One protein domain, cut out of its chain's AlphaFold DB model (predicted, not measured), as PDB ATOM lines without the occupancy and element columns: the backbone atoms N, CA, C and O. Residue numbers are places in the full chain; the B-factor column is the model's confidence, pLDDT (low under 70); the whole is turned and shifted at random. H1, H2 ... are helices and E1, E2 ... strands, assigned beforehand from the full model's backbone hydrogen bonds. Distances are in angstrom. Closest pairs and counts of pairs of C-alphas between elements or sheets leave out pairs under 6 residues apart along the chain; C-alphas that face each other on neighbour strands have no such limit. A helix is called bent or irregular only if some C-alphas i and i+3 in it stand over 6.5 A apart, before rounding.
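Overview. This is residues 25 to 84 of the 223 residues of the protein "Transcription factor WhiB" of Mycolicibacterium moriokaense (UniProt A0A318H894). Helices H1 and H2 make a V with a small strand hairpin, E1 and E2, in its opening, and helix H3 packs on H2. The 60 printed residues hold H1, H2, E1, E2 and H3 in that order; the sheet is antiparallel, the class mixed. The whole is compact, with a radius of gyration of the C-alphas of 10.3 A, and spans 27 by 26 by 15 A.

Along the chain. Find C-alpha 29 at (-39.950, -2.381, -10.779); from there H1 runs 17.0 A to residue 40, irregular where C-alphas 30 and 33 are 8.0 A apart. H2 is residues 45 to 54, 14.3 A; E1 59 to 62, 8.5 A; E2 65 to 68, 9.8 A. H3, residues 75 to 82, ends 10.3 A on at (-39.082, -25.045, -13.724).

Arrangement. Look at N 62 and O 65, 2.8 A, in the E1 and E2 hairpin. C-alphas 35 and 61 are the closest of H1 and E1, 6.8 A. H2 and H3 touch at Ser 46 and Ala 82, C-alphas 4.4 A apart, a steep tilt of 43 degrees, opposite ways. H1 and H3 are apart. Every O i to N i+4 pair is within hydrogen-bond range in H2 and H3, 6 of 8 in H1.

Size, cuts and confidence. C-alphas 30 and 83 are farthest apart, 28.8 A. The printed part has no cut and no long link; residue 84 has pLDDT under 70.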
ATOM      1  N   ARG A  25     -34.446  -3.166 -17.763       87.31
ATOM      2  CA  ARG A  25     -35.889  -3.408 -17.606       87.31
ATOM      3  C   ARG A  25     -36.233  -4.519 -16.614       87.31
ATOM      4  O   ARG A  25     -37.297  -4.479 -15.998       87.31
ATOM      5  N   TRP A  26     -35.378  -5.528 -16.481       88.56
ATOM      6  CA  TRP A  26     -35.634  -6.698 -15.631       88.56
ATOM      7  C   TRP A  26     -35.354  -6.424 -14.156       88.56
ATOM      8  O   TRP A  26     -35.823  -7.177 -13.303       88.56
ATOM      9  N   PHE A  27     -34.658  -5.325 -13.863       86.19
ATOM     10  CA  PHE A  27     -34.323  -4.871 -12.516       86.19
ATOM     11  C   PHE A  27     -35.120  -3.625 -12.098       86.19
ATOM     12  O   PHE A  27     -35.190  -3.310 -10.912       86.19
ATOM     13  N   ASP A  28     -35.801  -2.952 -13.031       85.12
ATOM     14  CA  ASP A  28     -36.679  -1.821 -12.726       85.12
ATOM     15  C   ASP A  28     -38.137  -2.246 -12.465       85.12
ATOM     16  O   ASP A  28     -38.887  -2.666 -13.356       85.12
ATOM     17  N   ARG A  29     -38.586  -2.054 -11.219       86.38
ATOM     18  CA  ARG A  29     -39.950  -2.381 -10.779       86.38
ATOM     19  C   ARG A  29     -41.022  -1.604 -11.544       86.38
ATOM     20  O   ARG A  29     -42.133  -2.124 -11.713       86.38
ATOM     21  N   ALA A  30     -40.723  -0.392 -12.017       88.12
ATOM     22  CA  ALA A  30     -41.656   0.405 -12.814       88.12
ATOM     23  C   ALA A  30     -42.016  -0.295 -14.139       88.12
ATOM     24  O   ALA A  30     -43.143  -0.165 -14.625       88.12
ATOM     25  N   HIS A  31     -41.110  -1.122 -14.666       88.62
ATOM     26  CA  HIS A  31     -41.267  -1.829 -15.936       88.62
ATOM     27  C   HIS A  31     -41.732  -3.288 -15.798       88.62
ATOM     28  O   HIS A  31     -41.829  -4.006 -16.799       88.62
ATOM     29  N   ARG A  32     -42.125  -3.732 -14.593       90.25
ATOM     30  CA  ARG A  32     -42.487  -5.137 -14.308       90.25
ATOM     31  C   ARG A  32     -43.515  -5.744 -15.267       90.25
ATOM     32  O   ARG A  32     -43.418  -6.916 -15.606       90.25
ATOM     33  N   THR A  33     -44.508  -4.976 -15.724       90.50
ATOM     34  CA  THR A  33     -45.552  -5.489 -16.630       90.50
ATOM     35  C   THR A  33     -44.982  -5.796 -18.015       90.50
ATOM     36  O   THR A  33     -45.342  -6.797 -18.629       90.50
ATOM     37  N   GLN A  34     -44.069  -4.953 -18.499       89.50
ATOM     38  CA  GLN A  34     -43.412  -5.134 -19.792       89.50
ATOM     39  C   GLN A  34     -42.392  -6.278 -19.726       89.50
ATOM     40  O   GLN A  34     -42.334  -7.098 -20.640       89.50
ATOM     41  N   ALA A  35     -41.648  -6.378 -18.619       91.62
ATOM     42  CA  ALA A  35     -40.767  -7.510 -18.344       91.62
ATOM     43  C   ALA A  35     -41.557  -8.836 -18.289       91.62
ATOM     44  O   ALA A  35     -41.199  -9.809 -18.952       91.62
ATOM     45  N   LEU A  36     -42.702  -8.863 -17.594       94.00
ATOM     46  CA  LEU A  36     -43.576 -10.041 -17.538       94.00
ATOM     47  C   LEU A  36     -44.017 -10.489 -18.936       94.00
ATOM     48  O   LEU A  36     -43.914 -11.672 -19.252       94.00
ATOM     49  N   ALA A  37     -44.470  -9.557 -19.781       92.44
ATOM     50  CA  ALA A  37     -44.874  -9.871 -21.150       92.44
ATOM     51  C   ALA A  37     -43.735 -10.542 -21.940       92.44
ATOM     52  O   ALA A  37     -43.957 -11.563 -22.593       92.44
ATOM     53  N   GLY A  38     -42.503 -10.036 -21.803       91.88
ATOM     54  CA  GLY A  38     -41.318 -10.661 -22.391       91.88
ATOM     55  C   GLY A  38     -41.094 -12.086 -21.877       91.88
ATOM     56  O   GLY A  38     -40.912 -13.004 -22.676       91.88
ATOM     57  N   CYS A  39     -41.190 -12.308 -20.562       94.00
ATOM     58  CA  CYS A  39     -41.040 -13.639 -19.969       94.00
ATOM     59  C   CYS A  39     -42.088 -14.644 -20.452       94.00
ATOM     60  O   CYS A  39     -41.741 -15.799 -20.687       94.00
ATOM     61  N   LEU A  40     -43.347 -14.229 -20.607       92.12
ATOM     62  CA  LEU A  40     -44.423 -15.116 -21.066       92.12
ATOM     63  C   LEU A  40     -44.235 -15.561 -22.523       92.12
ATOM     64  O   LEU A  40     -44.658 -16.658 -22.875       92.12
ATOM     65  N   SER A  41     -43.561 -14.751 -23.345       88.25
ATOM     66  CA  SER A  41     -43.161 -15.116 -24.713       88.25
ATOM     67  C   SER A  41     -41.808 -15.835 -24.810       88.25
ATOM     68  O   SER A  41     -41.404 -16.239 -25.898       88.25
ATOM     69  N   CYS A  42     -41.069 -15.960 -23.703       88.50
ATOM     70  CA  CYS A  42     -39.690 -16.429 -23.730       88.50
ATOM     71  C   CYS A  42     -39.628 -17.967 -23.781       88.50
ATOM     72  O   CYS A  42     -40.095 -18.619 -22.844       88.50
ATOM     73  N   PRO A  43     -38.986 -18.574 -24.798       87.31
ATOM     74  CA  PRO A  43     -38.847 -20.032 -24.869       87.31
ATOM     75  C   PRO A  43     -37.970 -20.590 -23.739       87.31
ATOM     76  O   PRO A  43     -38.123 -21.739 -23.336       87.31
ATOM     77  N   ALA A  44     -37.089 -19.766 -23.167       87.94
ATOM     78  CA  ALA A  44     -36.208 -20.147 -22.068       87.94
ATOM     79  C   ALA A  44     -36.864 -20.009 -20.679       87.94
ATOM     80  O   ALA A  44     -36.164 -20.070 -19.672       87.94
ATOM     81  N   ARG A  45     -38.189 -19.814 -20.576       92.88
ATOM     82  CA  ARG A  45     -38.862 -19.505 -19.299       92.88
ATOM     83  C   ARG A  45     -38.658 -20.578 -18.218       92.88
ATOM     84  O   ARG A  45     -38.338 -20.228 -17.087       92.88
ATOM     85  N   SER A  46     -38.786 -21.863 -18.553       89.81
ATOM     86  CA  SER A  46     -38.550 -22.956 -17.591       89.81
ATOM     87  C   SER A  46     -37.083 -23.088 -17.189       89.81
ATOM     88  O   SER A  46     -36.791 -23.408 -16.042       89.81
ATOM     89  N   TRP A  47     -36.153 -22.810 -18.107       90.88
ATOM     90  CA  TRP A  47     -34.726 -22.747 -17.785       90.88
ATOM     91  C   TRP A  47     -34.427 -21.571 -16.847       90.88
ATOM     92  O   TRP A  47     -33.854 -21.777 -15.787       90.88
ATOM     93  N   CYS A  48     -34.935 -20.377 -17.159       93.12
ATOM     94  CA  CYS A  48     -34.782 -19.178 -16.338       93.12
ATOM     95  C   CYS A  48     -35.307 -19.377 -14.905       93.12
ATOM     96  O   CYS A  48     -34.704 -18.877 -13.964       93.12
ATOM     97  N   ALA A  49     -36.388 -20.144 -14.721       95.50
ATOM     98  CA  ALA A  49     -36.894 -20.472 -13.390       95.50
ATOM     99  C   ALA A  49     -35.940 -21.379 -12.598       95.50
ATOM    100  O   ALA A  49     -35.747 -21.160 -11.405       95.50
ATOM    101  N   ARG A  50     -35.314 -22.368 -13.255       91.50
ATOM    102  CA  ARG A  50     -34.289 -23.217 -12.626       91.50
ATOM    103  C   ARG A  50     -33.052 -22.416 -12.248       91.50
ATOM    104  O   ARG A  50     -32.564 -22.575 -11.138       91.50
ATOM    105  N   GLU A  51     -32.598 -21.535 -13.133       91.38
ATOM    106  CA  GLU A  51     -31.454 -20.664 -12.849       91.38
ATOM    107  C   GLU A  51     -31.741 -19.712 -11.688       91.38
ATOM    108  O   GLU A  51     -30.890 -19.542 -10.826       91.38
ATOM    109  N   ALA A  52     -32.950 -19.147 -11.608       94.56
ATOM    110  CA  ALA A  52     -33.337 -18.287 -10.489       94.56
ATOM    111  C   ALA A  52     -33.248 -19.015  -9.139       94.56
ATOM    112  O   ALA A  52     -32.778 -18.445  -8.160       94.56
ATOM    113  N   LEU A  53     -33.689 -20.278  -9.101       95.19
ATOM    114  CA  LEU A  53     -33.606 -21.127  -7.913       95.19
ATOM    115  C   LEU A  53     -32.154 -21.497  -7.586       95.19
ATOM    116  O   LEU A  53     -31.731 -21.362  -6.444       95.19
ATOM    117  N   ALA A  54     -31.384 -21.934  -8.586       89.50
ATOM    118  CA  ALA A  54     -30.002 -22.372  -8.404       89.50
ATOM    119  C   ALA A  54     -29.058 -21.231  -7.997       89.50
ATOM    120  O   ALA A  54     -28.135 -21.445  -7.217       89.50
ATOM    121  N   ALA A  55     -29.289 -20.025  -8.521       84.38
ATOM    122  CA  ALA A  55     -28.494 -18.839  -8.226       84.38
ATOM    123  C   ALA A  55     -28.942 -18.100  -6.955       84.38
ATOM    124  O   ALA A  55     -28.400 -17.035  -6.667       84.38
ATOM    125  N   GLU A  56     -29.949 -18.614  -6.238       90.50
ATOM    126  CA  GLU A  56     -30.580 -17.930  -5.104       90.50
ATOM    127  C   GLU A  56     -30.957 -16.476  -5.440       90.50
ATOM    128  O   GLU A  56     -30.664 -15.534  -4.698       90.50
ATOM    129  N   ALA A  57     -31.575 -16.276  -6.611       89.62
ATOM    130  CA  ALA A  57     -31.867 -14.946  -7.123       89.62
ATOM    131  C   ALA A  57     -32.665 -14.137  -6.093       89.62
ATOM    132  O   ALA A  57     -33.727 -14.552  -5.637       89.62
ATOM    133  N   SER A  58     -32.151 -12.964  -5.734       87.75
ATOM    134  CA  SER A  58     -32.708 -12.136  -4.661       87.75
ATOM    135  C   SER A  58     -33.470 -10.916  -5.172       87.75
ATOM    136  O   SER A  58     -34.172 -10.264  -4.403       87.75
ATOM    137  N   PHE A  59     -33.360 -10.586  -6.462       91.38
ATOM    138  CA  PHE A  59     -33.954  -9.373  -7.013       91.38
ATOM    139  C   PHE A  59     -34.236  -9.470  -8.519       91.38
ATOM    140  O   PHE A  59     -33.520 -10.145  -9.265       91.38
ATOM    141  N   GLY A  60     -35.266  -8.744  -8.962       91.94
ATOM    142  CA  GLY A  60     -35.628  -8.576 -10.370       91.94
ATOM    143  C   GLY A  60     -36.654  -9.588 -10.879       91.94
ATOM    144  O   GLY A  60     -37.207 -10.396 -10.132       91.94
ATOM    145  N   MET A  61     -36.952  -9.516 -12.174       96.12
ATOM    146  CA  MET A  61     -37.904 -10.390 -12.855       96.12
ATOM    147  C   MET A  61     -37.217 -11.651 -13.392       96.12
ATOM    148  O   MET A  61     -36.394 -11.572 -14.301       96.12
ATOM    149  N   TRP A  62     -37.652 -12.817 -12.917       96.62
ATOM    150  CA  TRP A  62     -37.161 -14.126 -13.345       96.62
ATOM    151  C   TRP A  62     -38.325 -15.020 -13.750       96.62
ATOM    152  O   TRP A  62     -39.272 -15.205 -12.991       96.62
ATOM    153  N   ALA A  63     -38.296 -15.563 -14.967       95.25
ATOM    154  CA  ALA A  63     -39.343 -16.447 -15.493       95.25
ATOM    155  C   ALA A  63     -40.794 -15.907 -15.369       95.25
ATOM    156  O   ALA A  63     -41.768 -16.668 -15.376       95.25
ATOM    157  N   GLY A  64     -40.966 -14.586 -15.302       95.56
ATOM    158  CA  GLY A  64     -42.257 -13.914 -15.128       95.56
ATOM    159  C   GLY A  64     -42.676 -13.737 -13.665       95.56
ATOM    160  O   GLY A  64     -43.832 -13.421 -13.398       95.56
ATOM    161  N   ILE A  65     -41.760 -13.948 -12.727       96.69
ATOM    162  CA  ILE A  65     -41.948 -13.769 -11.292       96.69
ATOM    163  C   ILE A  65     -41.018 -12.650 -10.823       96.69
ATOM    164  O   ILE A  65     -39.823 -12.672 -11.099       96.69
ATOM    165  N   TRP A  66     -41.569 -11.657 -10.129       95.88
ATOM    166  CA  TRP A  66     -40.775 -10.582  -9.539       95.88
ATOM    167  C   TRP A  66     -40.268 -11.000  -8.158       95.88
ATOM    168  O   TRP A  66     -41.081 -11.332  -7.294       95.88
ATOM    169  N   ILE A  67     -38.955 -10.942  -7.952       90.62
ATOM    170  CA  ILE A  67     -38.290 -11.220  -6.678       90.62
ATOM    171  C   ILE A  67     -37.900  -9.891  -6.024       90.62
ATOM    172  O   ILE A  67     -37.374  -8.994  -6.687       90.62
ATOM    173  N   ASP A  68     -38.176  -9.751  -4.727       91.75
ATOM    174  CA  ASP A  68     -37.992  -8.502  -3.978       91.75
ATOM    175  C   ASP A  68     -37.308  -8.746  -2.628       91.75
ATOM    176  O   ASP A  68     -37.920  -8.658  -1.567       91.75
ATOM    177  N   GLY A  69     -36.029  -9.116  -2.675       81.12
ATOM    178  CA  GLY A  69     -35.170  -9.316  -1.507       81.12
ATOM    179  C   GLY A  69     -35.211 -10.720  -0.902       81.12
ATOM    180  O   GLY A  69     -34.259 -11.095  -0.221       81.12
ATOM    181  N   ASN A  70     -36.257 -11.512  -1.156       88.56
ATOM    182  CA  ASN A  70     -36.392 -12.863  -0.610       88.56
ATOM    183  C   ASN A  70     -36.960 -13.857  -1.636       88.56
ATOM    184  O   ASN A  70     -38.114 -13.750  -2.055       88.56
ATOM    185  N   LEU A  71     -36.156 -14.855  -2.013       87.62
ATOM    186  CA  LEU A  71     -36.548 -15.912  -2.949       87.62
ATOM    187  C   LEU A  71     -37.657 -16.814  -2.383       87.62
ATOM    188  O   LEU A  71     -38.541 -17.236  -3.131       87.62
ATOM    189  N   ALA A  72     -37.649 -17.071  -1.070       90.44
ATOM    190  CA  ALA A  72     -38.580 -17.998  -0.420       90.44
ATOM    191  C   ALA A  72     -40.053 -17.589  -0.608       90.44
ATOM    192  O   ALA A  72     -40.940 -18.439  -0.692       90.44
ATOM    193  N   ASP A  73     -40.319 -16.287  -0.752       90.19
ATOM    194  CA  ASP A  73     -41.668 -15.750  -0.953       90.19
ATOM    195  C   ASP A  73     -42.281 -16.180  -2.298       90.19
ATOM    196  O   ASP A  73     -43.506 -16.172  -2.473       90.19
ATOM    197  N   VAL A  74     -41.438 -16.566  -3.263       91.94
ATOM    198  CA  VAL A  74     -41.853 -16.896  -4.630       91.94
ATOM    199  C   VAL A  74     -41.347 -18.243  -5.146       91.94
ATOM    200  O   VAL A  74     -41.728 -18.653  -6.245       91.94
ATOM    201  N   GLU A  75     -40.560 -18.959  -4.344       91.69
ATOM    202  CA  GLU A  75     -39.931 -20.244  -4.666       91.69
ATOM    203  C   GLU A  75     -40.926 -21.242  -5.269       91.69
ATOM    204  O   GLU A  75     -40.702 -21.775  -6.355       91.69
ATOM    205  N   ARG A  76     -42.102 -21.398  -4.645       93.31
ATOM    206  CA  ARG A  76     -43.155 -22.311  -5.127       93.31
ATOM    207  C   ARG A  76     -43.587 -22.040  -6.575       93.31
ATOM    208  O   ARG A  76     -43.970 -22.965  -7.287       93.31
ATOM    209  N   TYR A  77     -43.567 -20.776  -7.008       93.00
ATOM    210  CA  TYR A  77     -43.960 -20.399  -8.367       93.00
ATOM    211  C   TYR A  77     -42.844 -20.700  -9.361       93.00
ATOM    212  O   TYR A  77     -43.122 -21.161 -10.467       93.00
ATOM    213  N   LEU A  78     -41.593 -20.468  -8.964       94.38
ATOM    214  CA  LEU A  78     -40.429 -20.803  -9.776       94.38
ATOM    215  C   LEU A  78     -40.311 -22.320  -9.956       94.38
ATOM    216  O   LEU A  78     -40.130 -22.760 -11.088       94.38
ATOM    217  N   CYS A  79     -40.539 -23.120  -8.908       93.25
ATOM    218  CA  CYS A  79     -40.575 -24.586  -9.008       93.25
ATOM    219  C   CYS A  79     -41.620 -25.063 -10.029       93.25
ATOM    220  O   CYS A  79     -41.288 -25.799 -10.955       93.25
ATOM    221  N   ALA A  80     -42.853 -24.549  -9.958       91.56
ATOM    222  CA  ALA A  80     -43.916 -24.917 -10.899       91.56
ATOM    223  C   ALA A  80     -43.584 -24.577 -12.370       91.56
ATOM    224  O   ALA A  80     -43.997 -25.279 -13.296       91.56
ATOM    225  N   ILE A  81     -42.835 -23.494 -12.613       92.44
ATOM    226  CA  ILE A  81     -42.398 -23.096 -13.963       92.44
ATOM    227  C   ILE A  81     -41.199 -23.940 -14.424       92.44
ATOM    228  O   ILE A  81     -41.112 -24.311 -15.602       92.44
ATOM    229  N   ALA A  82     -40.282 -24.244 -13.504       91.31
ATOM    230  CA  ALA A  82     -39.082 -25.045 -13.724       91.31
ATOM    231  C   ALA A  82     -39.401 -26.492 -14.123       91.31
ATOM    232  O   ALA A  82     -38.729 -27.036 -15.005       91.31
ATOM    233  N   GLU A  83     -40.447 -27.067 -13.526       87.50
ATOM    234  CA  GLU A  83     -40.965 -28.417 -13.799       87.50
ATOM    235  C   GLU A  83     -41.616 -28.554 -15.184       87.50
ATOM    236  O   GLU A  83     -41.979 -29.651 -15.600       87.50
ATOM    237  N   GLY A  84     -41.708 -27.462 -15.948       66.12
ATOM    238  CA  GLY A  84     -42.087 -27.543 -17.349       66.12
ATOM    239  C   GLY A  84     -43.551 -27.907 -17.535       66.12
ATOM    240  O   GLY A  84     -43.877 -28.698 -18.421       66.12
TER     241      GLY A  84